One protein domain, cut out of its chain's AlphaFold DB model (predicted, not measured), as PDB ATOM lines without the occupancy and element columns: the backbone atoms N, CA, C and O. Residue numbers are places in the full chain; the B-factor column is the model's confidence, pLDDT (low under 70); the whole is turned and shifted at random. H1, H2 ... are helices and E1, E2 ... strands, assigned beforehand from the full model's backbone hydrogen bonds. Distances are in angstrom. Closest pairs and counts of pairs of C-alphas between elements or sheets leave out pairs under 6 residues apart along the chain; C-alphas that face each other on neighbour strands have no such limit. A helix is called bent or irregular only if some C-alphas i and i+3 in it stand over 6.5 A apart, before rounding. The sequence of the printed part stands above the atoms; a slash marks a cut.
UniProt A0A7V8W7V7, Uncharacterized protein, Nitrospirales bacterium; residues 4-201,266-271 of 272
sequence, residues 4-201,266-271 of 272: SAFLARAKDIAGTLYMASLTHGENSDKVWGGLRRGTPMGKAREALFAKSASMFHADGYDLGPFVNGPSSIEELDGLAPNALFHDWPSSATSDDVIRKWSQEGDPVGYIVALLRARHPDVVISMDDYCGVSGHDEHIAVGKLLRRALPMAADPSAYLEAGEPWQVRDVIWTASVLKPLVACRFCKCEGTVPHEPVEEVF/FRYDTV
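Overview. This is residues 4 to 201 and 266 to 271 of the 272 residues of an uncharacterized protein of Nitrospirales bacterium (UniProt A0A7V8W7V7). Two small sheets lie in a row, E2 beside E1 and then, past a gap, E3, E4 and E6, with H1 and H2 over one side of the row and H4, H5 and H6 over the other. H5 and H6 cross steeply, while H3, H7 and E5 lie at the margins. The printed part has 204 residues, with seven named helices and six named strands in the order H1 E1 H2 E2 H3 H4 H5 E3 H6 E4 H7 E5 E6. The class is mixed, helices and strands; E1 E2 is parallel, and the sheet ordered E3 E4 E6 is mixed. The whole is compact, with a radius of gyration of the C-alphas of 17.2 A and spans of 47 by 42 by 34 A.

Arrangement. H1, residues 4 to 14, is on the sheet of E3, residues 122 to 126, E4, residues 169 to 173, and E6, residues 266 to 270; its closest C-alphas to E3 are Leu 7 and Ile 124, 7.9 A. E1, residues 18 to 23, is parallel to E2, residues 60 to 66, at 15 degrees, with N 21 and O 62 3.1 A apart. With H2, residues 39 to 55, they form a strand-helix-strand unit, parallel strands joined through a helix, with a right-handed crossover. H2, with residue 39 alone, only just touches H3, residues 73 to 78, with 3 pairs of C-alphas within 8 A; the closest are Thr 39 and Asp 77, 6.4 A. H4, residues 94 to 104, touches H6, residues 136 to 153, at its residues 136 to 144 alone; closest are C-alphas 94 and 136, 4.3 A. H5, residues 107 to 118, touches residues 144 to 152 of H6 alone at a steep tilt of 56 degrees; closest are C-alphas 112 and 152, 4.9 A. E3, H6 and E4 form another right-handed unit, with N 171 and O 123 2.8 A apart. E4 and E6 are antiparallel, with N 170 and O 269 2.8 A apart. H7, residues 178 to 182, touches no helix, and E5, residues 198 to 201, pairs with no named strand. Every O i to N i+4 pair is within hydrogen-bond range in H1, H2, H3, H4, H5 and H7, and 12 of 14 in H6.

Along the chain. H1 begins at C-alpha 4 (40.803, 16.609, 10.676). H2 is 24.2 A long, E2 19.1 A and H6 26.7 A. H6 has a kink of 27 degrees near residue 147 and is only just irregular, C-alphas 147 and 150 being 6.6 A apart. E6 ends at C-alpha 270 (46.441, 29.922, 26.747).

Size, cuts and confidence. The farthest C-alphas, of Asn 82 and Pro 155, are 48.7 A apart. Residues 202 to 265 are not printed, and C-alphas 201 and 266 are 11.3 A apart across the cut. The links E1 to H2, H3 to H4, H6 to E4 and H7 to E5 are long. Mean pLDDT of the printed part is 96.1, and no printed residue is under 70.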
ATOM      1  N   SER A   4      40.371  16.476  12.077       84.56
ATOM      2  CA  SER A   4      40.803  16.609  10.676       84.56
ATOM      3  C   SER A   4      40.335  17.895   9.991       84.56
ATOM      4  O   SER A   4      41.101  18.456   9.207       84.56
ATOM      5  N   ALA A   5      39.112  18.377  10.246       86.12
ATOM      6  CA  ALA A   5      38.684  19.645   9.655       86.12
ATOM      7  C   ALA A   5      39.478  20.804  10.281       86.12
ATOM      8  O   ALA A   5      39.856  21.746   9.581       86.12
ATOM      9  N   PHE A   6      39.803  20.685  11.572       88.62
ATOM     10  CA  PHE A   6      40.616  21.655  12.291       88.62
ATOM     11  C   PHE A   6      42.053  21.739  11.761       88.62
ATOM     12  O   PHE A   6      42.534  22.838  11.499       88.62
ATOM     13  N   LEU A   7      42.713  20.605  11.494       93.50
ATOM     14  CA  LEU A   7      44.060  20.587  10.898       93.50
ATOM     15  C   LEU A   7      44.097  21.258   9.517       93.50
ATOM     16  O   LEU A   7      44.986  22.062   9.235       93.50
ATOM     17  N   ALA A   8      43.100  20.986   8.667       94.69
ATOM     18  CA  ALA A   8      43.003  21.623   7.354       94.69
ATOM     19  C   ALA A   8      42.810  23.148   7.462       94.69
ATOM     20  O   ALA A   8      43.396  23.907   6.688       94.69
ATOM     21  N   ARG A   9      42.022  23.605   8.445       94.12
ATOM     22  CA  ARG A   9      41.827  25.031   8.744       94.12
ATOM     23  C   ARG A   9      43.080  25.678   9.327       94.12
ATOM     24  O   ARG A   9      43.395  26.806   8.957       94.12
ATOM     25  N   ALA A  10      43.814  24.970  10.183       94.06
ATOM     26  CA  ALA A  10      45.074  25.444  10.744       94.06
ATOM     27  C   ALA A  10      46.093  25.741   9.635       94.06
ATOM     28  O   ALA A  10      46.654  26.834   9.618       94.06
ATOM     29  N   LYS A  11      46.237  24.845   8.644       96.12
ATOM     30  CA  LYS A  11      47.106  25.092   7.480       96.12
ATOM     31  C   LYS A  11      46.702  26.344   6.694       96.12
ATOM     32  O   LYS A  11      47.571  27.115   6.299       96.12
ATOM     33  N   ASP A  12      45.405  26.577   6.491       95.81
ATOM     34  CA  ASP A  12      44.911  27.766   5.780       95.81
ATOM     35  C   ASP A  12      45.167  29.082   6.530       95.81
ATOM     36  O   ASP A  12      45.328  30.124   5.890       95.81
ATOM     37  N   ILE A  13      45.150  29.055   7.866       94.44
ATOM     38  CA  ILE A  13      45.299  30.250   8.710       94.44
ATOM     39  C   ILE A  13      46.771  30.539   8.996       94.44
ATOM     40  O   ILE A  13      47.220  31.662   8.786       94.44
ATOM     41  N   ALA A  14      47.515  29.542   9.475       95.06
ATOM     42  CA  ALA A  14      48.903  29.707   9.893       95.06
ATOM     43  C   ALA A  14      49.886  29.671   8.714       95.06
ATOM     44  O   ALA A  14      51.032  30.089   8.848       95.06
ATOM     45  N   GLY A  15      49.478  29.125   7.563       95.62
ATOM     46  CA  GLY A  15      50.349  28.914   6.405       95.62
ATOM     47  C   GLY A  15      51.371  27.786   6.591       95.62
ATOM     48  O   GLY A  15      51.868  27.259   5.596       95.62
ATOM     49  N   THR A  16      51.624  27.354   7.828       97.06
ATOM     50  CA  THR A  16      52.443  26.190   8.177       97.06
ATOM     51  C   THR A  16      51.660  25.200   9.041       97.06
ATOM     52  O   THR A  16      50.764  25.579   9.794       97.06
ATOM     53  N   LEU A  17      51.955  23.912   8.888       97.88
ATOM     54  CA  LEU A  17      51.378  22.812   9.654       97.88
ATOM     55  C   LEU A  17      52.420  21.703   9.790       97.88
ATOM     56  O   LEU A  17      52.885  21.166   8.789       97.88
ATOM     57  N   TYR A  18      52.710  21.301  11.021       98.25
ATOM     58  CA  TYR A  18      53.496  20.106  11.316       98.25
ATOM     59  C   TYR A  18      52.617  19.084  12.027       98.25
ATOM     60  O   TYR A  18      51.747  19.446  12.819       98.25
ATOM     61  N   MET A  19      52.821  17.804  11.726       98.06
ATOM     62  CA  MET A  19      52.062  16.709  12.329       98.06
ATOM     63  C   MET A  19      52.988  15.778  13.102       98.06
ATOM     64  O   MET A  19      54.051  15.427  12.615       98.06
ATOM     65  N   ALA A  20      52.570  15.313  14.273       98.06
ATOM     66  CA  ALA A  20      53.339  14.336  15.035       98.06
ATOM     67  C   ALA A  20      52.448  13.188  15.509       98.06
ATOM     68  O   ALA A  20      51.276  13.393  15.834       98.06
ATOM     69  N   SER A  21      53.014  11.986  15.553       97.81
ATOM     70  CA  SER A  21      52.457  10.834  16.267       97.81
ATOM     71  C   SER A  21      53.494  10.344  17.270       97.81
ATOM     72  O   SER A  21      54.679  10.356  16.955       97.81
ATOM     73  N   LEU A  22      53.078   9.911  18.463       98.31
ATOM     74  CA  LEU A  22      54.002   9.336  19.453       98.31
ATOM     75  C   LEU A  22      54.347   7.869  19.163       98.31
ATOM     76  O   LEU A  22      55.392   7.407  19.603       98.31
ATOM     77  N   THR A  23      53.491   7.166  18.420       98.38
ATOM     78  CA  THR A  23      53.664   5.753  18.059       98.38
ATOM     79  C   THR A  23      53.420   5.532  16.568       98.38
ATOM     80  O   THR A  23      52.907   6.417  15.866       98.38
ATOM     81  N   HIS A  24      53.726   4.329  16.081       97.62
ATOM     82  CA  HIS A  24      53.473   3.931  14.696       97.62
ATOM     83  C   HIS A  24      52.126   3.191  14.527       97.62
ATOM     84  O   HIS A  24      51.680   2.958  13.404       97.62
ATOM     85  N   GLY A  25      51.435   2.832  15.616       96.56
ATOM     86  CA  GLY A  25      50.182   2.062  15.586       96.56
ATOM     87  C   GLY A  25      50.380   0.578  15.244       96.56
ATOM     88  O   GLY A  25      49.502  -0.073  14.671       96.56
ATOM     89  N   GLU A  26      51.561   0.055  15.545       96.94
ATOM     90  CA  GLU A  26      52.024  -1.305  15.296       96.94
ATOM     91  C   GLU A  26      51.161  -2.397  15.956       96.94
ATOM     92  O   GLU A  26      51.106  -3.517  15.435       96.94
ATOM     93  N   ASN A  27      50.442  -2.081  17.039       97.19
ATOM     94  CA  ASN A  27      49.486  -2.971  17.697       97.19
ATOM     95  C   ASN A  27      48.039  -2.615  17.326       97.19
ATOM     96  O   ASN A  27      47.268  -2.059  18.099       97.19
ATOM     97  N   SER A  28      47.649  -2.956  16.103       92.75
ATOM     98  CA  SER A  28      46.326  -2.618  15.571       92.75
ATOM     99  C   SER A  28      45.309  -3.750  15.759       92.75
ATOM    100  O   SER A  28      45.604  -4.912  15.468       92.75
ATOM    101  N   ASP A  29      44.070  -3.431  16.135       92.62
ATOM    102  CA  ASP A  29      42.929  -4.362  16.089       92.62
ATOM    103  C   ASP A  29      42.621  -4.818  14.650       92.62
ATOM    104  O   ASP A  29      42.183  -5.946  14.415       92.62
ATOM    105  N   LYS A  30      42.934  -3.963  13.672       91.25
ATOM    106  CA  LYS A  30      42.798  -4.221  12.237       91.25
ATOM    107  C   LYS A  30      44.147  -4.482  11.586       91.25
ATOM    108  O   LYS A  30      45.001  -3.599  11.535       91.25
ATOM    109  N   VAL A  31      44.301  -5.666  11.016       92.62
ATOM    110  CA  VAL A  31      45.402  -6.006  10.111       92.62
ATOM    111  C   VAL A  31      44.868  -6.094   8.681       92.62
ATOM    112  O   VAL A  31      43.719  -6.482   8.477       92.62
ATOM    113  N   TRP A  32      45.668  -5.717   7.686       93.81
ATOM    114  CA  TRP A  32      45.264  -5.752   6.274       93.81
ATOM    115  C   TRP A  32      46.411  -6.224   5.390       93.81
ATOM    116  O   TRP A  32      47.569  -6.188   5.795       93.81
ATOM    117  N   GLY A  33      46.093  -6.692   4.180       89.88
ATOM    118  CA  GLY A  33      47.106  -7.057   3.182       89.88
ATOM    119  C   GLY A  33      48.100  -8.133   3.638       89.88
ATOM    120  O   GLY A  33      49.228  -8.145   3.162       89.88
ATOM    121  N   GLY A  34      47.718  -8.995   4.589       91.12
ATOM    122  CA  GLY A  34      48.615 -10.000   5.177       91.12
ATOM    123  C   GLY A  34      49.674  -9.435   6.134       91.12
ATOM    124  O   GLY A  34      50.568 -10.172   6.543       91.12
ATOM    125  N   LEU A  35      49.592  -8.150   6.500       93.94
ATOM    126  CA  LEU A  35      50.473  -7.545   7.494       93.94
ATOM    127  C   LEU A  35      50.253  -8.183   8.866       93.94
ATOM    128  O   LEU A  35      49.121  -8.412   9.290       93.94
ATOM    129  N   ARG A  36      51.352  -8.395   9.583       94.81
ATOM    130  CA  ARG A  36      51.355  -8.785  10.995       94.81
ATOM    131  C   ARG A  36      51.609  -7.565  11.878       94.81
ATOM    132  O   ARG A  36      52.231  -6.606  11.418       94.81
ATOM    133  N   ARG A  37      51.148  -7.624  13.132       96.50
ATOM    134  CA  ARG A  37      51.477  -6.632  14.172       96.50
ATOM    135  C   ARG A  37      52.991  -6.534  14.382       96.50
ATOM    136  O   ARG A  37      53.729  -7.422  13.962       96.50
ATOM    137  N   GLY A  38      53.423  -5.443  15.003       97.44
ATOM    138  CA  GLY A  38      54.838  -5.119  15.173       97.44
ATOM    139  C   GLY A  38      55.382  -4.299  14.006       97.44
ATOM    140  O   GLY A  38      54.643  -3.539  13.364       97.44
ATOM    141  N   THR A  39      56.667  -4.464  13.699       97.75
ATOM    142  CA  THR A  39      57.397  -3.614  12.747       97.75
ATOM    143  C   THR A  39      56.728  -3.517  11.366       97.75
ATOM    144  O   THR A  39      56.641  -2.409  10.827       97.75
ATOM    145  N   PRO A  40      56.210  -4.605  10.752       96.81
ATOM    146  CA  PRO A  40      55.552  -4.507   9.446       96.81
ATOM    147  C   PRO A  40      54.292  -3.633   9.463       96.81
ATOM    148  O   PRO A  40      54.087  -2.841   8.542       96.81
ATOM    149  N   MET A  41      53.467  -3.747  10.510       96.88
ATOM    150  CA  MET A  41      52.282  -2.903  10.684       96.88
ATOM    151  C   MET A  41      52.671  -1.444  10.931       96.88
ATOM    152  O   MET A  41      52.103  -0.553  10.299       96.88
ATOM    153  N   GLY A  42      53.667  -1.205  11.792       97.62
ATOM    154  CA  GLY A  42      54.179   0.138  12.073       97.62
ATOM    155  C   GLY A  42      54.645   0.856  10.802       97.62
ATOM    156  O   GLY A  42      54.185   1.959  10.517       97.62
ATOM    157  N   LYS A  43      55.442   0.189   9.955       98.00
ATOM    158  CA  LYS A  43      55.889   0.739   8.657       98.00
ATOM    159  C   LYS A  43      54.735   1.037   7.700       98.00
ATOM    160  O   LYS A  43      54.734   2.055   7.010       98.00
ATOM    161  N   ALA A  44      53.737   0.154   7.640       97.25
ATOM    162  CA  ALA A  44      52.571   0.375   6.792       97.25
ATOM    163  C   ALA A  44      51.742   1.582   7.260       97.25
ATOM    164  O   ALA A  44      51.241   2.352   6.436       97.25
ATOM    165  N   ARG A  45      51.610   1.776   8.574       97.19
ATOM    166  CA  ARG A  45      50.906   2.922   9.157       97.19
ATOM    167  C   ARG A  45      51.688   4.218   9.072       97.19
ATOM    168  O   ARG A  45      51.069   5.246   8.819       97.19
ATOM    169  N   GLU A  46      53.007   4.177   9.184       97.62
ATOM    170  CA  GLU A  46      53.879   5.313   8.884       97.62
ATOM    171  C   GLU A  46      53.639   5.824   7.458       97.62
ATOM    172  O   GLU A  46      53.376   7.009   7.267       97.62
ATOM    173  N   ALA A  47      53.582   4.932   6.462       97.31
ATOM    174  CA  ALA A  47      53.249   5.326   5.092       97.31
ATOM    175  C   ALA A  47      51.841   5.951   4.975       97.31
ATOM    176  O   ALA A  47      51.637   6.909   4.222       97.31
ATOM    177  N   LEU A  48      50.858   5.455   5.739       96.19
ATOM    178  CA  LEU A  48      49.517   6.053   5.798       96.19
ATOM    179  C   LEU A  48      49.502   7.413   6.499       96.19
ATOM    180  O   LEU A  48      48.757   8.305   6.079       96.19
ATOM    181  N   PHE A  49      50.314   7.590   7.539       97.25
ATOM    182  CA  PHE A  49      50.472   8.859   8.235       97.25
ATOM    183  C   PHE A  49      51.130   9.891   7.319       97.25
ATOM    184  O   PHE A  49      50.579  10.975   7.147       97.25
ATOM    185  N   ALA A  50      52.193   9.511   6.606       97.88
ATOM    186  CA  ALA A  50      52.846  10.342   5.598       97.88
ATOM    187  C   ALA A  50      51.883  10.758   4.470       97.88
ATOM    188  O   ALA A  50      51.815  11.931   4.095       97.88
ATOM    189  N   LYS A  51      51.069   9.824   3.953       96.50
ATOM    190  CA  LYS A  51      50.027  10.148   2.961       96.50
ATOM    191  C   LYS A  51      48.978  11.103   3.541       96.50
ATOM    192  O   LYS A  51      48.535  12.001   2.833       96.50
ATOM    193  N   SER A  52      48.606  10.946   4.813       96.38
ATOM    194  CA  SER A  52      47.683  11.865   5.493       96.38
ATOM    195  C   SER A  52      48.292  13.262   5.653       96.38
ATOM    196  O   SER A  52      47.629  14.242   5.329       96.38
ATOM    197  N   ALA A  53      49.562  13.361   6.054       97.25
ATOM    198  CA  ALA A  53      50.298  14.622   6.134       97.25
ATOM    199  C   ALA A  53      50.354  15.333   4.774       97.25
ATOM    200  O   ALA A  53      50.055  16.523   4.681       97.25
ATOM    201  N   SER A  54      50.610  14.586   3.697       96.88
ATOM    202  CA  SER A  54      50.539  15.111   2.330       96.88
ATOM    203  C   SER A  54      49.141  15.624   1.964       96.88
ATOM    204  O   SER A  54      49.029  16.684   1.356       96.88
ATOM    205  N   MET A  55      48.072  14.925   2.362       95.75
ATOM    206  CA  MET A  55      46.693  15.370   2.122       95.75
ATOM    207  C   MET A  55      46.318  16.639   2.888       95.75
ATOM    208  O   MET A  55      45.468  17.380   2.407       95.75
ATOM    209  N   PHE A  56      46.941  16.890   4.043       97.00
ATOM    210  CA  PHE A  56      46.801  18.141   4.793       97.00
ATOM    211  C   PHE A  56      47.754  19.248   4.326       97.00
ATOM    212  O   PHE A  56      47.741  20.340   4.893       97.00
ATOM    213  N   HIS A  57      48.599  18.974   3.326       97.12
ATOM    214  CA  HIS A  57      49.696  19.854   2.927       97.12
ATOM    215  C   HIS A  57      50.589  20.262   4.116       97.12
ATOM    216  O   HIS A  57      51.021  21.411   4.204       97.12
ATOM    217  N   ALA A  58      50.840  19.331   5.041       97.94
ATOM    218  CA  ALA A  58      51.759  19.561   6.147       97.94
ATOM    219  C   ALA A  58      53.189  19.791   5.625       97.94
ATOM    220  O   ALA A  58      53.625  19.150   4.667       97.94
ATOM    221  N   ASP A  59      53.914  20.698   6.270       98.19
ATOM    222  CA  ASP A  59      55.296  21.073   5.949       98.19
ATOM    223  C   ASP A  59      56.310  20.055   6.488       98.19
ATOM    224  O   ASP A  59      57.468  20.028   6.078       98.19
ATOM    225  N   GLY A  60      55.859  19.173   7.375       98.06
ATOM    226  CA  GLY A  60      56.620  18.039   7.862       98.06
ATOM    227  C   GLY A  60      55.785  17.168   8.784       98.06
ATOM    228  O   GLY A  60      54.690  17.546   9.217       98.06
ATOM    229  N   TYR A  61      56.317  15.992   9.088       98.31
ATOM    230  CA  TYR A  61      55.773  15.150  10.133       98.31
ATOM    231  C   TYR A  61      56.877  14.415  10.887       98.31
ATOM    232  O   TYR A  61      57.937  14.152  10.324       98.31
ATOM    233  N   ASP A  62      56.593  14.072  12.138       98.31
ATOM    234  CA  ASP A  62      57.496  13.350  13.029       98.31
ATOM    235  C   ASP A  62      56.785  12.120  13.624       98.31
ATOM    236  O   ASP A  62      55.573  12.134  13.875       98.31
ATOM    237  N   LEU A  63      57.541  11.044  13.832       98.06
ATOM    238  CA  LEU A  63      57.065   9.797  14.430       98.06
ATOM    239  C   LEU A  63      57.896   9.478  15.665       98.06
ATOM    240  O   LEU A  63      59.125   9.461  15.611       98.06
ATOM    241  N   GLY A  64      57.201   9.269  16.778       97.50
ATOM    242  CA  GLY A  64      57.809   8.968  18.058       97.50
ATOM    243  C   GLY A  64      58.289   7.525  18.141       97.50
ATOM    244  O   GLY A  64      57.761   6.652  17.453       97.50
ATOM    245  N   PRO A  65      59.278   7.266  19.007       97.81
ATOM    246  CA  PRO A  65      59.893   5.950  19.144       97.81
ATOM    247  C   PRO A  65      59.049   4.975  19.978       97.81
ATOM    248  O   PRO A  65      59.491   3.856  20.226       97.81
ATOM    249  N   PHE A  66      57.884   5.403  20.471       98.69
ATOM    250  CA  PHE A  66      57.117   4.656  21.458       98.69
ATOM    251  C   PHE A  66      56.225   3.614  20.808       98.69
ATOM    252  O   PHE A  66      55.681   3.814  19.717       98.69
ATOM    253  N   VAL A  67      56.017   2.515  21.527       98.50
ATOM    254  CA  VAL A  67      55.265   1.380  21.007       98.50
ATOM    255  C   VAL A  67      53.811   1.457  21.446       98.50
ATOM    256  O   VAL A  67      53.496   1.588  22.635       98.50
ATOM    257  N   ASN A  68      52.909   1.357  20.471       97.25
ATOM    258  CA  ASN A  68      51.470   1.288  20.698       97.25
ATOM    259  C   ASN A  68      51.062  -0.028  21.392       97.25
ATOM    260  O   ASN A  68      51.460  -1.115  20.974       97.25
ATOM    261  N   GLY A  69      50.202   0.068  22.404       97.81
ATOM    262  CA  GLY A  69      49.685  -1.055  23.178       97.81
ATOM    263  C   GLY A  69      50.583  -1.487  24.344       97.81
ATOM    264  O   GLY A  69      51.623  -0.877  24.597       97.81
ATOM    265  N   PRO A  70      50.189  -2.552  25.067       97.75
ATOM    266  CA  PRO A  70      50.890  -3.002  26.270       97.75
ATOM    267  C   PRO A  70      52.196  -3.760  25.989       97.75
ATOM    268  O   PRO A  70      53.018  -3.889  26.890       97.75
ATOM    269  N   SER A  71      52.402  -4.252  24.766       98.00
ATOM    270  CA  SER A  71      53.586  -5.030  24.379       98.00
ATOM    271  C   SER A  71      54.734  -4.152  23.871       98.00
ATOM    272  O   SER A  71      54.517  -3.059  23.347       98.00
ATOM    273  N   SER A  72      55.956  -4.663  24.004       98.12
ATOM    274  CA  SER A  72      57.155  -4.164  23.318       98.12
ATOM    275  C   SER A  72      57.136  -4.499  21.822       98.12
ATOM    276  O   SER A  72      56.375  -5.365  21.368       98.12
ATOM    277  N   ILE A  73      57.992  -3.837  21.037       98.12
ATOM    278  CA  ILE A  73      58.097  -4.116  19.601       98.12
ATOM    279  C   ILE A  73      58.634  -5.531  19.344       98.12
ATOM    280  O   ILE A  73      58.146  -6.212  18.444       98.12
ATOM    281  N   GLU A  74      59.556  -6.016  20.182       98.38
ATOM    282  CA  GLU A  74      60.122  -7.364  20.105       98.38
ATOM    283  C   GLU A  74      59.064  -8.438  20.371       98.38
ATOM    284  O   GLU A  74      59.006  -9.439  19.653       98.38
ATOM    285  N   GLU A  75      58.197  -8.230  21.366       98.25
ATOM    286  CA  GLU A  75      57.080  -9.137  21.644       98.25
ATOM    287  C   GLU A  75      56.105  -9.182  20.468       98.25
ATOM    288  O   GLU A  75      55.735 -10.274  20.034       98.25
ATOM    289  N   LEU A  76      55.732  -8.021  19.913       98.12
ATOM    290  CA  LEU A  76      54.842  -7.943  18.752       98.12
ATOM    291  C   LEU A  76      55.452  -8.619  17.518       98.12
ATOM    292  O   LEU A  76      54.762  -9.362  16.819       98.12
ATOM    293  N   ASP A  77      56.743  -8.407  17.263       98.06
ATOM    294  CA  ASP A  77      57.461  -9.053  16.163       98.06
ATOM    295  C   ASP A  77      57.683 -10.555  16.389       98.06
ATOM    296  O   ASP A  77      57.878 -11.289  15.414       98.06
ATOM    297  N   GLY A  78      57.622 -11.028  17.634       97.69
ATOM    298  CA  GLY A  78      57.644 -12.445  17.994       97.69
ATOM    299  C   GLY A  78      56.299 -13.160  17.816       97.69
ATOM    300  O   GLY A  78      56.259 -14.393  17.818       97.69
ATOM    301  N   LEU A  79      55.196 -12.424  17.636       96.50
ATOM    302  CA  LEU A  79      53.868 -13.014  17.481       96.50
ATOM    303  C   LEU A  79      53.718 -13.790  16.164       96.50
ATOM    304  O   LEU A  79      54.227 -13.414  15.101       96.50
ATOM    305  N   ALA A  80      52.912 -14.852  16.223       94.06
ATOM    306  CA  ALA A  80      52.434 -15.533  15.028       94.06
ATOM    307  C   ALA A  80      51.628 -14.558  14.138       94.06
ATOM    308  O   ALA A  80      50.917 -13.699  14.667       94.06
ATOM    309  N   PRO A  81      51.651 -14.699  12.797       88.75
ATOM    310  CA  PRO A  81      50.947 -13.782  11.891       88.75
ATOM    311  C   PRO A  81      49.443 -13.613  12.165       88.75
ATOM    312  O   PRO A  81      48.872 -12.573  11.852       88.75
ATOM    313  N   ASN A  82      48.803 -14.629  12.749       88.44
ATOM    314  CA  ASN A  82      47.381 -14.665  13.094       88.44
ATOM    315  C   ASN A  82      47.108 -14.476  14.597       88.44
ATOM    316  O   ASN A  82      46.015 -14.816  15.056       88.44
ATOM    317  N   ALA A  83      48.083 -13.986  15.369       93.00
ATOM    318  CA  ALA A  83      47.890 -13.716  16.787       93.00
ATOM    319  C   ALA A  83      46.687 -12.786  17.012       93.00
ATOM    320  O   ALA A  83      46.388 -11.902  16.199       93.00
ATOM    321  N   LEU A  84      45.982 -12.997  18.124       94.44
ATOM    322  CA  LEU A  84      44.853 -12.155  18.501       94.44
ATOM    323  C   LEU A  84      45.333 -10.741  18.847       94.44
ATOM    324  O   LEU A  84      46.489 -10.522  19.206       94.44
ATOM    325  N   PHE A  85      44.440  -9.767  18.689       96.81
ATOM    326  CA  PHE A  85      44.683  -8.423  19.198       96.81
ATOM    327  C   PHE A  85      44.658  -8.454  20.724       96.81
ATOM    328  O   PHE A  85      43.702  -8.969  21.309       96.81
ATOM    329  N   HIS A  86      45.681  -7.878  21.345       95.81
ATOM    330  CA  HIS A  86      45.738  -7.669  22.782       95.81
ATOM    331  C   HIS A  86      45.857  -6.172  23.039       95.81
ATOM    332  O   HIS A  86      46.889  -5.563  22.762       95.81
ATOM    333  N   ASP A  87      44.761  -5.598  23.518       96.81
ATOM    334  CA  ASP A  87      44.721  -4.218  23.986       96.81
ATOM    335  C   ASP A  87      45.228  -4.128  25.431       96.81
ATOM    336  O   ASP A  87      45.449  -5.147  26.098       96.81
ATOM    337  N   TRP A  88      45.355  -2.904  25.933       97.31
ATOM    338  CA  TRP A  88      45.497  -2.647  27.357       97.31
ATOM    339  C   TRP A  88      44.380  -3.350  28.156       97.31
ATOM    340  O   TRP A  88      43.222  -3.387  27.721       97.31
ATOM    341  N   PRO A  89      44.695  -3.949  29.323       96.19
ATOM    342  CA  PRO A  89      43.671  -4.548  30.168       96.19
ATOM    343  C   PRO A  89      42.660  -3.480  30.597       96.19
ATOM    344  O   PRO A  89      43.010  -2.321  30.764       96.19
ATOM    345  N   SER A  90      41.408  -3.861  30.857       93.88
ATOM    346  CA  SER A  90      40.349  -2.895  31.204       93.88
ATOM    347  C   SER A  90      40.588  -2.111  32.500       93.88
ATOM    348  O   SER A  90      39.837  -1.185  32.787       93.88
ATOM    349  N   SER A  91      41.555  -2.536  33.315       95.31
ATOM    350  CA  SER A  91      42.004  -1.851  34.529       95.31
ATOM    351  C   SER A  91      43.187  -0.908  34.296       95.31
ATOM    352  O   SER A  91      43.652  -0.313  35.263       95.31
ATOM    353  N   ALA A  92      43.727  -0.858  33.076       97.50
ATOM    354  CA  ALA A  92      44.787   0.069  32.730       97.50
ATOM    355  C   ALA A  92      44.283   1.511  32.788       97.50
ATOM    356  O   ALA A  92      43.083   1.786  32.746       97.50
ATOM    357  N   THR A  93      45.253   2.400  32.905       98.00
ATOM    358  CA  THR A  93      45.102   3.845  32.915       98.00
ATOM    359  C   THR A  93      46.168   4.459  32.021       98.00
ATOM    360  O   THR A  93      47.193   3.842  31.705       98.00
ATOM    361  N   SER A  94      45.998   5.726  31.674       98.44
ATOM    362  CA  SER A  94      47.025   6.491  30.968       98.44
ATOM    363  C   SER A  94      48.348   6.602  31.738       98.44
ATOM    364  O   SER A  94      49.397   6.747  31.113       98.44
ATOM    365  N   ASP A  95      48.352   6.467  33.067       98.56
ATOM    366  CA  ASP A  95      49.594   6.432  33.848       98.56
ATOM    367  C   ASP A  95      50.382   5.128  33.608       98.56
ATOM    368  O   ASP A  95      51.617   5.133  33.637       98.56
ATOM    369  N   ASP A  96      49.700   4.021  33.296       98.62
ATOM    370  CA  ASP A  96      50.341   2.762  32.896       98.62
ATOM    371  C   ASP A  96      51.001   2.887  31.520       98.62
ATOM    372  O   ASP A  96      52.132   2.428  31.334       98.62
ATOM    373  N   VAL A  97      50.338   3.582  30.590       98.75
ATOM    374  CA  VAL A  97      50.903   3.923  29.276       98.75
ATOM    375  C   VAL A  97      52.146   4.791  29.438       98.75
ATOM    376  O   VAL A  97      53.201   4.461  28.903       98.75
ATOM    377  N   ILE A  98      52.047   5.883  30.205       98.88
ATOM    378  CA  ILE A  98      53.173   6.798  30.436       98.88
ATOM    379  C   ILE A  98      54.347   6.046  31.057       98.88
ATOM    380  O   ILE A  98      55.489   6.251  30.649       98.88
ATOM    381  N   ARG A  99      54.085   5.153  32.018       98.81
ATOM    382  CA  ARG A  99      55.117   4.323  32.643       98.81
ATOM    383  C   ARG A  99      55.794   3.395  31.639       98.81
ATOM    384  O   ARG A  99      57.017   3.306  31.677       98.81
ATOM    385  N   LYS A 100      55.041   2.758  30.738       98.62
ATOM    386  CA  LYS A 100      55.614   1.953  29.646       98.62
ATOM    387  C   LYS A 100      56.475   2.807  28.717       98.62
ATOM    388  O   LYS A 100      57.640   2.492  28.516       98.62
ATOM    389  N   TRP A 101      55.957   3.922  28.210       98.81
ATOM    390  CA  TRP A 101      56.725   4.797  27.314       98.81
ATOM    391  C   TRP A 101      57.959   5.403  27.990       98.81
ATOM    392  O   TRP A 101      58.981   5.583  27.340       98.81
ATOM    393  N   SER A 102      57.915   5.629  29.307       98.69
ATOM    394  CA  SER A 102      59.084   6.056  30.094       98.69
ATOM    395  C   SER A 102      60.150   4.957  30.254       98.69
ATOM    396  O   SER A 102      61.286   5.247  30.612       98.69
ATOM    397  N   GLN A 103      59.797   3.685  30.039       98.44
ATOM    398  CA  GLN A 103      60.757   2.575  29.970       98.44
ATOM    399  C   GLN A 103      61.355   2.430  28.564       98.44
ATOM    400  O   GLN A 103      62.467   1.930  28.426       98.44
ATOM    401  N   GLU A 104      60.631   2.875  27.535       98.25
ATOM    402  CA  GLU A 104      61.073   2.884  26.132       98.25
ATOM    403  C   GLU A 104      61.931   4.112  25.789       98.25
ATOM    404  O   GLU A 104      62.721   4.077  24.847       98.25
ATOM    405  N   GLY A 105      61.801   5.195  26.555       98.12
ATOM    406  CA  GLY A 105      62.562   6.423  26.373       98.12
ATOM    407  C   GLY A 105      62.049   7.545  27.268       98.12
ATOM    408  O   GLY A 105      61.515   7.301  28.344       98.12
ATOM    409  N   ASP A 106      62.192   8.788  26.810       98.44
ATOM    410  CA  ASP A 106      61.659   9.960  27.502       98.44
ATOM    411  C   ASP A 106      60.522  10.602  26.688       98.44
ATOM    412  O   ASP A 106      60.781  11.374  25.757       98.44
ATOM    413  N   PRO A 107      59.246  10.289  26.988       98.69
ATOM    414  CA  PRO A 107      58.121  10.838  26.238       98.69
ATOM    415  C   PRO A 107      57.920  12.339  26.440       98.69
ATOM    416  O   PRO A 107      57.423  13.001  25.528       98.69
ATOM    417  N   VAL A 108      58.317  12.904  27.586       98.81
ATOM    418  CA  VAL A 108      58.239  14.359  27.796       98.81
ATOM    419  C   VAL A 108      59.353  15.041  27.011       98.81
ATOM    420  O   VAL A 108      59.071  15.972  26.257       98.81
ATOM    421  N   GLY A 109      60.585  14.540  27.116       98.69
ATOM    422  CA  GLY A 109      61.738  15.050  26.374       98.69
ATOM    423  C   GLY A 109      61.556  14.993  24.862       98.69
ATOM    424  O   GLY A 109      61.867  15.959  24.169       98.69
ATOM    425  N   TYR A 110      60.957  13.917  24.344       98.75
ATOM    426  CA  TYR A 110      60.618  13.815  22.925       98.75
ATOM    427  C   TYR A 110      59.658  14.931  22.478       98.75
ATOM    428  O   TYR A 110      59.905  15.590  21.469       98.75
ATOM    429  N   ILE A 111      58.589  15.199  23.240       98.81
ATOM    430  CA  ILE A 111      57.653  16.287  22.912       98.81
ATOM    431  C   ILE A 111      58.344  17.652  23.040       98.81
ATOM    432  O   ILE A 111      58.153  18.499  22.172       98.81
ATOM    433  N   VAL A 112      59.179  17.869  24.063       98.88
ATOM    434  CA  VAL A 112      59.965  19.108  24.211       98.88
ATOM    435  C   VAL A 112      60.849  19.347  22.986       98.88
ATOM    436  O   VAL A 112      60.829  20.446  22.432       98.88
ATOM    437  N   ALA A 113      61.555  18.318  22.515       98.69
ATOM    438  CA  ALA A 113      62.373  18.402  21.311       98.69
ATOM    439  C   ALA A 113      61.544  18.755  20.068       98.69
ATOM    440  O   ALA A 113      61.970  19.590  19.274       98.69
ATOM    441  N   LEU A 114      60.335  18.200  19.915       98.56
ATOM    442  CA  LEU A 114      59.432  18.592  18.828       98.56
ATOM    443  C   LEU A 114      59.014  20.065  18.927       98.56
ATOM    444  O   LEU A 114      59.055  20.784  17.929       98.56
ATOM    445  N   LEU A 115      58.623  20.525  20.117       98.81
ATOM    446  CA  LEU A 115      58.185  21.907  20.323       98.81
ATOM    447  C   LEU A 115      59.317  22.902  20.043       98.81
ATOM    448  O   LEU A 115      59.100  23.877  19.327       98.81
ATOM    449  N   ARG A 116      60.534  22.629  20.522       98.69
ATOM    450  CA  ARG A 116      61.710  23.474  20.272       98.69
ATOM    451  C   ARG A 116      62.201  23.399  18.828       98.69
ATOM    452  O   ARG A 116      62.583  24.408  18.258       98.69
ATOM    453  N   ALA A 117      62.131  22.241  18.176       98.38
ATOM    454  CA  ALA A 117      62.541  22.129  16.775       98.38
ATOM    455  C   ALA A 117      61.572  22.826  15.807       98.38
ATOM    456  O   ALA A 117      61.987  23.306  14.749       98.38
ATOM    457  N   ARG A 118      60.268  22.839  16.123       97.81
ATOM    458  CA  ARG A 118      59.221  23.362  15.228       97.81
ATOM    459  C   ARG A 118      58.750  24.771  15.580       97.81
ATOM    460  O   ARG A 118      58.114  25.387  14.732       97.81
ATOM    461  N   HIS A 119      59.047  25.261  16.784       97.88
ATOM    462  CA  HIS A 119      58.614  26.563  17.295       97.88
ATOM    463  C   HIS A 119      57.123  26.879  17.019       97.88
ATOM    464  O   HIS A 119      56.814  27.906  16.410       97.88
ATOM    465  N   PRO A 120      56.164  26.001  17.382       97.88
ATOM    466  CA  PRO A 120      54.763  26.249  17.069       97.88
ATOM    467  C   PRO A 120      54.168  27.336  17.973       97.88
ATOM    468  O   PRO A 120      54.219  27.224  19.198       97.88
ATOM    469  N   ASP A 121      53.505  28.336  17.389       97.50
ATOM    470  CA  ASP A 121      52.675  29.277  18.160       97.50
ATOM    471  C   ASP A 121      51.480  28.566  18.819       97.50
ATOM    472  O   ASP A 121      51.072  28.908  19.929       97.50
ATOM    473  N   VAL A 122      50.917  27.573  18.120       97.56
ATOM    474  CA  VAL A 122      49.698  26.852  18.501       97.56
ATOM    475  C   VAL A 122      49.931  25.347  18.397       97.56
ATOM    476  O   VAL A 122      50.385  24.863  17.358       97.56
ATOM    477  N   VAL A 123      49.547  24.589  19.425       97.75
ATOM    478  CA  VAL A 123      49.515  23.116  19.389       97.75
ATOM    479  C   VAL A 123      48.072  22.621  19.364       97.75
ATOM    480  O   VAL A 123      47.235  23.095  20.123       97.75
ATOM    481  N   ILE A 124      47.769  21.640  18.511       96.44
ATOM    482  CA  ILE A 124      46.451  20.992  18.440       96.44
ATOM    483  C   ILE A 124      46.601  19.546  18.901       96.44
ATOM    484  O   ILE A 124      47.395  18.802  18.325       96.44
ATOM    485  N   SER A 125      45.835  19.131  19.909       95.94
ATOM    486  CA  SER A 125      45.933  17.780  20.470       95.94
ATOM    487  C   SER A 125      44.589  17.248  20.976       95.94
ATOM    488  O   SER A 125      43.597  17.967  21.104       95.94
ATOM    489  N   MET A 126      44.553  15.949  21.259       93.88
ATOM    490  CA  MET A 126      43.535  15.340  22.114       93.88
ATOM    491  C   MET A 126      43.747  15.789  23.564       93.88
ATOM    492  O   MET A 126      44.885  16.049  23.957       93.88
ATOM    493  N   ASP A 127      42.661  15.893  24.330       94.56
ATOM    494  CA  ASP A 127      42.716  16.286  25.739       94.56
ATOM    495  C   ASP A 127      43.225  15.167  26.663       94.56
ATOM    496  O   ASP A 127      43.300  13.996  26.291       94.56
ATOM    497  N   ASP A 128      43.548  15.551  27.894       95.44
ATOM    498  CA  ASP A 128      43.946  14.676  28.995       95.44
ATOM    499  C   ASP A 128      42.761  14.170  29.838       95.44
ATOM    500  O   ASP A 128      42.975  13.584  30.895       95.44
ATOM    501  N   TYR A 129      41.522  14.381  29.375       95.81
ATOM    502  CA  TYR A 129      40.308  13.906  30.043       95.81
ATOM    503  C   TYR A 129      39.762  12.651  29.360       95.81
ATOM    504  O   TYR A 129      39.761  11.573  29.944       95.81
ATOM    505  N   CYS A 130      39.313  12.761  28.108       95.44
ATOM    506  CA  CYS A 130      38.753  11.639  27.356       95.44
ATOM    507  C   CYS A 130      39.631  11.197  26.184       95.44
ATOM    508  O   CYS A 130      39.347  10.153  25.603       95.44
ATOM    509  N   GLY A 131      40.612  11.983  25.737       92.56
ATOM    510  CA  GLY A 131      41.416  11.651  24.563       92.56
ATOM    511  C   GLY A 131      40.560  11.308  23.328       92.56
ATOM    512  O   GLY A 131      40.911  10.440  22.534       92.56
ATOM    513  N   VAL A 132      39.357  11.883  23.215       92.81
ATOM    514  CA  VAL A 132      38.283  11.554  22.248       92.81
ATOM    515  C   VAL A 132      37.592  10.194  22.437       92.81
ATOM    516  O   VAL A 132      36.360  10.126  22.364       92.81
ATOM    517  N   SER A 133      38.334   9.105  22.647       93.12
ATOM    518  CA  SER A 133      37.808   7.724  22.682       93.12
ATOM    519  C   SER A 133      37.809   7.063  24.061       93.12
ATOM    520  O   SER A 133      37.177   6.018  24.219       93.12
ATOM    521  N   GLY A 134      38.492   7.654  25.040       95.38
ATOM    522  CA  GLY A 134      38.740   7.078  26.362       95.38
ATOM    523  C   GLY A 134      39.761   5.954  26.301       95.38
ATOM    524  O   GLY A 134      39.717   5.042  27.113       95.38
ATOM    525  N   HIS A 135      40.594   5.955  25.261       96.12
ATOM    526  CA  HIS A 135      41.727   5.052  25.162       96.12
ATOM    527  C   HIS A 135      42.882   5.631  25.973       96.12
ATOM    528  O   HIS A 135      43.211   6.811  25.804       96.12
ATOM    529  N   ASP A 136      43.509   4.801  26.802       97.75
ATOM    530  CA  ASP A 136      44.526   5.216  27.774       97.75
ATOM    531  C   ASP A 136      45.676   5.983  27.111       97.75
ATOM    532  O   ASP A 136      46.139   7.001  27.617       97.75
ATOM    533  N   GLU A 137      46.084   5.567  25.911       97.88
ATOM    534  CA  GLU A 137      47.145   6.254  25.168       97.88
ATOM    535  C   GLU A 137      46.759   7.650  24.687       97.88
ATOM    536  O   GLU A 137      47.608   8.537  24.640       97.88
ATOM    537  N   HIS A 138      45.495   7.878  24.324       97.31
ATOM    538  CA  HIS A 138      45.072   9.204  23.879       97.31
ATOM    539  C   HIS A 138      45.082  10.195  25.046       97.31
ATOM    540  O   HIS A 138      45.523  11.332  24.882       97.31
ATOM    541  N   ILE A 139      44.640   9.742  26.223       98.06
ATOM    542  CA  ILE A 139      44.701  10.509  27.470       98.06
ATOM    543  C   ILE A 139      46.171  10.739  27.865       98.06
ATOM    544  O   ILE A 139      46.546  11.854  28.230       98.06
ATOM    545  N   ALA A 140      47.029   9.720  27.718       98.50
ATOM    546  CA  ALA A 140      48.465   9.825  27.979       98.50
ATOM    547  C   ALA A 140      49.135  10.899  27.114       98.50
ATOM    548  O   ALA A 140      49.910  11.693  27.644       98.50
ATOM    549  N   VAL A 141      48.804  10.983  25.817       98.12
ATOM    550  CA  VAL A 141      49.306  12.048  24.926       98.12
ATOM    551  C   VAL A 141      48.951  13.431  25.476       98.12
ATOM    552  O   VAL A 141      49.829  14.288  25.572       98.12
ATOM    553  N   GLY A 142      47.695  13.648  25.883       97.06
ATOM    554  CA  GLY A 142      47.253  14.914  26.474       97.06
ATOM    555  C   GLY A 142      48.019  15.263  27.755       97.06
ATOM    556  O   GLY A 142      48.553  16.368  27.881       97.06
ATOM    557  N   LYS A 143      48.151  14.298  28.679       98.31
ATOM    558  CA  LYS A 143      48.903  14.468  29.935       98.31
ATOM    559  C   LYS A 143      50.379  14.785  29.683       98.31
ATOM    560  O   LYS A 143      50.944  15.658  30.340       98.31
ATOM    561  N   LEU A 144      51.015  14.079  28.748       98.81
ATOM    562  CA  LEU A 144      52.418  14.285  28.387       98.81
ATOM    563  C   LEU A 144      52.638  15.649  27.738       98.81
ATOM    564  O   LEU A 144      53.592  16.333  28.099       98.81
ATOM    565  N   LEU A 145      51.730  16.086  26.859       98.56
ATOM    566  CA  LEU A 145      51.792  17.421  26.274       98.56
ATOM    567  C   LEU A 145      51.700  18.503  27.357       98.56
ATOM    568  O   LEU A 145      52.543  19.396  27.381       98.56
ATOM    569  N   ARG A 146      50.759  18.396  28.309       97.50
ATOM    570  CA  ARG A 146      50.676  19.341  29.440       97.50
ATOM    571  C   ARG A 146      51.965  19.406  30.264       97.50
ATOM    572  O   ARG A 146      52.331  20.485  30.716       97.50
ATOM    573  N   ARG A 147      52.664  18.279  30.444       98.44
ATOM    574  CA  ARG A 147      53.973  18.237  31.127       98.44
ATOM    575  C   ARG A 147      55.088  18.858  30.284       98.44
ATOM    576  O   ARG A 147      55.957  19.519  30.839       98.44
ATOM    577  N   ALA A 148      55.070  18.657  28.969       98.75
ATOM    578  CA  ALA A 148      56.105  19.142  28.061       98.75
ATOM    579  C   ALA A 148      56.037  20.652  27.794       98.75
ATOM    580  O   ALA A 148      57.084  21.262  27.618       98.75
ATOM    581  N   LEU A 149      54.852  21.272  27.799       98.62
ATOM    582  CA  LEU A 149      54.691  22.711  27.530       98.62
ATOM    583  C   LEU A 149      55.567  23.620  28.418       98.62
ATOM    584  O   LEU A 149      56.355  24.378  27.854       98.62
ATOM    585  N   PRO A 150      55.522  23.542  29.766       98.31
ATOM    586  CA  PRO A 150      56.390  24.371  30.605       98.31
ATOM    587  C   PRO A 150      57.875  24.005  30.455       98.31
ATOM    588  O   PRO A 150      58.736  24.872  30.538       98.31
ATOM    589  N   MET A 151      58.193  22.733  30.191       98.62
ATOM    590  CA  MET A 151      59.579  22.282  30.001       98.62
ATOM    591  C   MET A 151      60.167  22.769  28.671       98.62
ATOM    592  O   MET A 151      61.361  23.043  28.578       98.62
ATOM    593  N   ALA A 152      59.340  22.921  27.634       98.75
ATOM    594  CA  ALA A 152      59.772  23.478  26.360       98.75
ATOM    595  C   ALA A 152      60.210  24.938  26.507       98.75
ATOM    596  O   ALA A 152      61.197  25.317  25.878       98.75
ATOM    597  N   ALA A 153      59.555  25.705  27.382       98.44
ATOM    598  CA  ALA A 153      59.875  27.103  27.666       98.44
ATOM    599  C   ALA A 153      61.030  27.304  28.668       98.44
ATOM    600  O   ALA A 153      61.618  28.384  28.710       98.44
ATOM    601  N   ASP A 154      61.366  26.290  29.469       98.44
ATOM    602  CA  ASP A 154      62.391  26.390  30.513       98.44
ATOM    603  C   ASP A 154      63.823  26.237  29.946       98.44
ATOM    604  O   ASP A 154      64.185  25.145  29.500       98.44
ATOM    605  N   PRO A 155      64.690  27.271  30.017       97.88
ATOM    606  CA  PRO A 155      66.080  27.205  29.551       97.88
ATOM    607  C   PRO A 155      66.969  26.203  30.287       97.88
ATOM    608  O   PRO A 155      68.060  25.905  29.808       97.88
ATOM    609  N   SER A 156      66.545  25.701  31.446       98.00
ATOM    610  CA  SER A 156      67.284  24.709  32.227       98.00
ATOM    611  C   SER A 156      66.830  23.268  31.982       98.00
ATOM    612  O   SER A 156      67.559  22.335  32.327       98.00
ATOM    613  N   ALA A 157      65.664  23.072  31.359       97.81
ATOM    614  CA  ALA A 157      65.140  21.755  31.018       97.81
ATOM    615  C   ALA A 157      65.621  21.316  29.624       97.81
ATOM    616  O   ALA A 157      65.667  22.128  28.699       97.81
ATOM    617  N   TYR A 158      65.943  20.024  29.468       98.00
ATOM    618  CA  TYR A 158      66.298  19.388  28.185       98.00
ATOM    619  C   TYR A 158      67.289  20.211  27.349       98.00
ATOM    620  O   TYR A 158      66.974  20.657  26.247       98.00
ATOM    621  N   LEU A 159      68.479  20.484  27.891       96.38
ATOM    622  CA  LEU A 159      69.468  21.385  27.275       96.38
ATOM    623  C   LEU A 159      69.855  20.958  25.848       96.38
ATOM    624  O   LEU A 159      70.134  21.788  24.987       96.38
ATOM    625  N   GLU A 160      69.843  19.655  25.588       96.50
ATOM    626  CA  GLU A 160      70.125  19.040  24.293       96.50
ATOM    627  C   GLU A 160      68.998  19.194  23.254       96.50
ATOM    628  O   GLU A 160      69.234  18.947  22.072       96.50
ATOM    629  N   ALA A 161      67.797  19.621  23.658       97.12
ATOM    630  CA  ALA A 161      66.630  19.760  22.783       97.12
ATOM    631  C   ALA A 161      66.592  21.080  21.985       97.12
ATOM    632  O   ALA A 161      65.644  21.318  21.237       97.12
ATOM    633  N   GLY A 162      67.613  21.932  22.122       96.56
ATOM    634  CA  GLY A 162      67.714  23.226  21.442       96.56
ATOM    635  C   GLY A 162      67.174  24.394  22.268       96.56
ATOM    636  O   GLY A 162      66.925  24.258  23.469       96.56
ATOM    637  N   GLU A 163      67.022  25.547  21.612       98.00
ATOM    638  CA  GLU A 163      66.584  26.789  22.255       98.00
ATOM    639  C   GLU A 163      65.173  26.655  22.851       98.00
ATOM    640  O   GLU A 163      64.303  26.038  22.231       98.00
ATOM    641  N   PRO A 164      64.915  27.234  24.035       98.62
ATOM    642  CA  PRO A 164      63.599  27.189  24.654       98.62
ATOM    643  C   PRO A 164      62.526  27.837  23.791       98.62
ATOM    644  O   PRO A 164      62.746  28.859  23.140       98.62
ATOM    645  N   TRP A 165      61.330  27.264  23.846       98.62
ATOM    646  CA  TRP A 165      60.180  27.736  23.102       98.62
ATOM    647  C   TRP A 165      58.925  27.748  23.962       98.62
ATOM    648  O   TRP A 165      58.485  26.715  24.468       98.62
ATOM    649  N   GLN A 166      58.321  28.929  24.070       98.31
ATOM    650  CA  GLN A 166      57.023  29.117  24.697       98.31
ATOM    651  C   GLN A 166      55.931  28.989  23.632       98.31
ATOM    652  O   GLN A 166      55.710  29.906  22.842       98.31
ATOM    653  N   VAL A 167      55.222  27.861  23.636       98.44
ATOM    654  CA  VAL A 167      53.957  27.740  22.896       98.44
ATOM    655  C   VAL A 167      52.981  28.769  23.462       98.44
ATOM    656  O   VAL A 167      52.884  28.896  24.681       98.44
ATOM    657  N   ARG A 168      52.266  29.500  22.602       97.75
ATOM    658  CA  ARG A 168      51.302  30.517  23.040       97.75
ATOM    659  C   ARG A 168      49.964  29.889  23.409       97.75
ATOM    660  O   ARG A 168      49.401  30.192  24.457       97.75
ATOM    661  N   ASP A 169      49.474  29.000  22.551       96.69
ATOM    662  CA  ASP A 169      48.118  28.466  22.642       96.69
ATOM    663  C   ASP A 169      48.078  26.947  22.464       96.69
ATOM    664  O   ASP A 169      48.803  26.371  21.646       96.69
ATOM    665  N   VAL A 170      47.148  26.298  23.159       96.75
ATOM    666  CA  VAL A 170      46.799  24.897  22.931       96.75
ATOM    667  C   VAL A 170      45.320  24.781  22.609       96.75
ATOM    668  O   VAL A 170      44.455  25.353  23.271       96.75
ATOM    669  N   ILE A 171      45.030  24.006  21.572       95.31
ATOM    670  CA  ILE A 171      43.677  23.706  21.135       95.31
ATOM    671  C   ILE A 171      43.420  22.225  21.360       95.31
ATOM    672  O   ILE A 171      43.961  21.347  20.680       95.31
ATOM    673  N   TRP A 172      42.560  21.959  22.332       95.44
ATOM    674  CA  TRP A 172      42.150  20.621  22.702       95.44
ATOM    675  C   TRP A 172      40.925  20.227  21.896       95.44
ATOM    676  O   TRP A 172      39.906  20.916  21.897       95.44
ATOM    677  N   THR A 173      40.980  19.080  21.232       92.06
ATOM    678  CA  THR A 173      39.783  18.534  20.595       92.06
ATOM    679  C   THR A 173      38.768  18.149  21.664       92.06
ATOM    680  O   THR A 173      39.069  17.339  22.535       92.06
ATOM    681  N   ALA A 174      37.551  18.684  21.567       91.50
ATOM    682  CA  ALA A 174      36.455  18.398  22.496       91.50
ATOM    683  C   ALA A 174      35.457  17.372  21.930       91.50
ATOM    684  O   ALA A 174      34.372  17.161  22.470       91.50
ATOM    685  N   SER A 175      35.819  16.712  20.826       89.38
ATOM    686  CA  SER A 175      35.046  15.599  20.279       89.38
ATOM    687  C   SER A 175      35.124  14.405  21.220       89.38
ATOM    688  O   SER A 175      36.217  13.956  21.537       89.38
ATOM    689  N   VAL A 176      33.978  13.838  21.597       91.12
ATOM    690  CA  VAL A 176      33.903  12.602  22.388       91.12
ATOM    691  C   VAL A 176      33.070  11.569  21.638       91.12
ATOM    692  O   VAL A 176      31.986  11.868  21.128       91.12
ATOM    693  N   LEU A 177      33.567  10.333  21.545       92.19
ATOM    694  CA  LEU A 177      32.852   9.265  20.849       92.19
ATOM    695  C   LEU A 177      31.535   8.910  21.558       92.19
ATOM    696  O   LEU A 177      31.461   8.817  22.782       92.19
ATOM    697  N   LYS A 178      30.490   8.620  20.771       92.56
ATOM    698  CA  LYS A 178      29.148   8.274  21.279       92.56
ATOM    699  C   LYS A 178      29.134   7.170  22.350       92.56
ATOM    700  O   LYS A 178      28.373   7.331  23.301       92.56
ATOM    701  N   PRO A 179      29.929   6.083  22.257       93.75
ATOM    702  CA  PRO A 179      29.968   5.066  23.308       93.75
ATOM    703  C   PRO A 179      30.426   5.605  24.668       93.75
ATOM    704  O   PRO A 179      29.867   5.207  25.685       93.75
ATOM    705  N   LEU A 180      31.371   6.553  24.694       94.25
ATOM    706  CA  LEU A 180      31.774   7.202  25.941       94.25
ATOM    707  C   LEU A 180      30.658   8.065  26.513       94.25
ATOM    708  O   LEU A 180      30.373   7.983  27.702       94.25
ATOM    709  N   VAL A 181      29.991   8.858  25.671       93.62
ATOM    710  CA  VAL A 181      28.839   9.661  26.108       93.62
ATOM    711  C   VAL A 181      27.744   8.751  26.675       93.62
ATOM    712  O   VAL A 181      27.205   9.020  27.747       93.62
ATOM    713  N   ALA A 182      27.456   7.631  26.003       96.31
ATOM    714  CA  ALA A 182      26.447   6.664  26.425       96.31
ATOM    715  C   ALA A 182      26.774   6.012  27.779       96.31
ATOM    716  O   ALA A 182      25.869   5.816  28.589       96.31
ATOM    717  N   CYS A 183      28.051   5.727  28.055       95.81
ATOM    718  CA  CYS A 183      28.483   5.211  29.356       95.81
ATOM    719  C   CYS A 183      28.763   6.308  30.397       95.81
ATOM    720  O   CYS A 183      29.302   6.005  31.457       95.81
ATOM    721  N   ARG A 184      28.399   7.572  30.118       95.75
ATOM    722  CA  ARG A 184      28.648   8.736  30.986       95.75
ATOM    723  C   ARG A 184      30.132   8.934  31.308       95.75
ATOM    724  O   ARG A 184      30.498   9.110  32.462       95.75
ATOM    725  N   PHE A 185      30.965   8.923  30.267       95.25
ATOM    726  CA  PHE A 185      32.406   9.187  30.344       95.25
ATOM    727  C   PHE A 185      33.174   8.160  31.193       95.25
ATOM    728  O   PHE A 185      34.186   8.481  31.797       95.25
ATOM    729  N   CYS A 186      32.719   6.902  31.201       93.94
ATOM    730  CA  CYS A 186      33.239   5.814  32.042       93.94
ATOM    731  C   CYS A 186      34.731   5.470  31.876       93.94
ATOM    732  O   CYS A 186      35.255   4.710  32.683       93.94
ATOM    733  N   LYS A 187      35.387   5.970  30.823       95.06
ATOM    734  CA  LYS A 187      36.824   5.785  30.566       95.06
ATOM    735  C   LYS A 187      37.604   7.102  30.514       95.06
ATOM    736  O   LYS A 187      38.729   7.123  30.038       95.06
ATOM    737  N   CYS A 188      36.979   8.211  30.889       96.75
ATOM    738  CA  CYS A 188      37.685   9.478  30.988       96.75
ATOM    739  C   CYS A 188      38.322   9.584  32.378       96.75
ATOM    740  O   CYS A 188      37.794   9.040  33.350       96.75
ATOM    741  N   GLU A 189      39.457  10.262  32.471       96.81
ATOM    742  CA  GLU A 189      40.262  10.346  33.686       96.81
ATOM    743  C   GLU A 189      40.325  11.768  34.233       96.81
ATOM    744  O   GLU A 189      40.318  12.735  33.483       96.81
ATOM    745  N   GLY A 190      40.468  11.909  35.552       93.62
ATOM    746  CA  GLY A 190      40.621  13.218  36.181       93.62
ATOM    747  C   GLY A 190      39.329  14.036  36.191       93.62
ATOM    748  O   GLY A 190      38.224  13.502  36.314       93.62
ATOM    749  N   THR A 191      39.470  15.359  36.144       91.75
ATOM    750  CA  THR A 191      38.347  16.297  36.236       91.75
ATOM    751  C   THR A 191      37.834  16.687  34.861       91.75
ATOM    752  O   THR A 191      38.622  16.943  33.955       91.75
ATOM    753  N   VAL A 192      36.510  16.817  34.734       92.75
ATOM    754  CA  VAL A 192      35.881  17.364  33.526       92.75
ATOM    755  C   VAL A 192      36.470  18.753  33.240       92.75
ATOM    756  O   VAL A 192      36.427  19.605  34.133       92.75
ATOM    757  N   PRO A 193      36.994  18.998  32.028       92.31
ATOM    758  CA  PRO A 193      37.513  20.306  31.655       92.31
ATOM    759  C   PRO A 193      36.412  21.366  31.730       92.31
ATOM    760  O   PRO A 193      35.255  21.106  31.384       92.31
ATOM    761  N   HIS A 194      36.771  22.541  32.231       90.31
ATOM    762  CA  HIS A 194      35.839  23.623  32.555       90.31
ATOM    763  C   HIS A 194      35.786  24.688  31.456       90.31
ATOM    764  O   HIS A 194      34.860  25.501  31.426       90.31
ATOM    765  N   GLU A 195      36.774  24.683  30.563       91.25
ATOM    766  CA  GLU A 195      36.879  25.580  29.427       91.25
ATOM    767  C   GLU A 195      35.662  25.385  28.508       91.25
ATOM    768  O   GLU A 195      35.235  24.245  28.265       91.25
ATOM    769  N   PRO A 196      35.074  26.478  27.994       93.19
ATOM    770  CA  PRO A 196      33.906  26.386  27.134       93.19
ATOM    771  C   PRO A 196      34.237  25.609  25.858       93.19
ATOM    772  O   PRO A 196      35.295  25.783  25.258       93.19
ATOM    773  N   VAL A 197      33.300  24.758  25.434       93.25
ATOM    774  CA  VAL A 197      33.393  24.089  24.135       93.25
ATOM    775  C   VAL A 197      32.932  25.053  23.053       93.25
ATOM    776  O   VAL A 197      31.784  25.502  23.052       93.25
ATOM    777  N   GLU A 198      33.826  25.329  22.118       91.94
ATOM    778  CA  GLU A 198      33.567  26.088  20.905       91.94
ATOM    779  C   GLU A 198      33.434  25.150  19.704       91.94
ATOM    780  O   GLU A 198      33.869  24.000  19.737       91.94
ATOM    781  N   GLU A 199      32.824  25.634  18.623       89.88
ATOM    782  CA  GLU A 199      32.575  24.849  17.417       89.88
ATOM    783  C   GLU A 199      33.150  25.538  16.179       89.88
ATOM    784  O   GLU A 199      32.844  26.696  15.889       89.88
ATOM    785  N   VAL A 200      33.934  24.801  15.386       87.12
ATOM    786  CA  VAL A 200      34.373  25.258  14.061       87.12
ATOM    787  C   VAL A 200      33.446  24.722  12.986       87.12
ATOM    788  O   VAL A 200      33.273  23.511  12.851       87.12
ATOM    789  N   PHE A 201      32.916  25.616  12.151       91.56
ATOM    790  CA  PHE A 201      32.150  25.223  10.974       91.56
ATOM    791  C   PHE A 201      33.055  24.581   9.906       91.56
ATOM    792  O   PHE A 201      34.045  25.164   9.460       91.56
ATOM    793  N   PHE A 266      35.960  22.057  19.946       93.06
ATOM    794  CA  PHE A 266      37.279  22.269  20.546       93.06
ATOM    795  C   PHE A 266      37.190  23.097  21.833       93.06
ATOM    796  O   PHE A 266      36.173  23.724  22.117       93.06
ATOM    797  N   ARG A 267      38.268  23.085  22.616       94.44
ATOM    798  CA  ARG A 267      38.511  24.006  23.730       94.44
ATOM    799  C   ARG A 267      39.847  24.694  23.509       94.44
ATOM    800  O   ARG A 267      40.762  24.098  22.940       94.44
ATOM    801  N   TYR A 268      39.937  25.928  23.966       92.69
ATOM    802  CA  TYR A 268      41.108  26.775  23.819       92.69
ATOM    803  C   TYR A 268      41.728  27.040  25.195       92.69
ATOM    804  O   TYR A 268      41.005  27.317  26.150       92.69
ATOM    805  N   ASP A 269      43.050  26.919  25.282       93.06
ATOM    806  CA  ASP A 269      43.838  27.092  26.502       93.06
ATOM    807  C   ASP A 269      45.071  27.953  26.179       93.06
ATOM    808  O   ASP A 269      45.831  27.636  25.258       93.06
ATOM    809  N   THR A 270      45.258  29.061  26.897       91.94
ATOM    810  CA  THR A 270      46.441  29.922  26.747       91.94
ATOM    811  C   THR A 270      47.520  29.428  27.698       91.94
ATOM    812  O   THR A 270      47.291  29.325  28.904       91.94
ATOM    813  N   VAL A 271      48.711  29.153  27.169       88.50
ATOM    814  CA  VAL A 271      49.839  28.716  27.992       88.50
ATOM    815  C   VAL A 271      50.439  29.957  28.654       88.50
ATOM    816  O   VAL A 271      51.046  30.788  27.980       88.50
TER     817      VAL A 271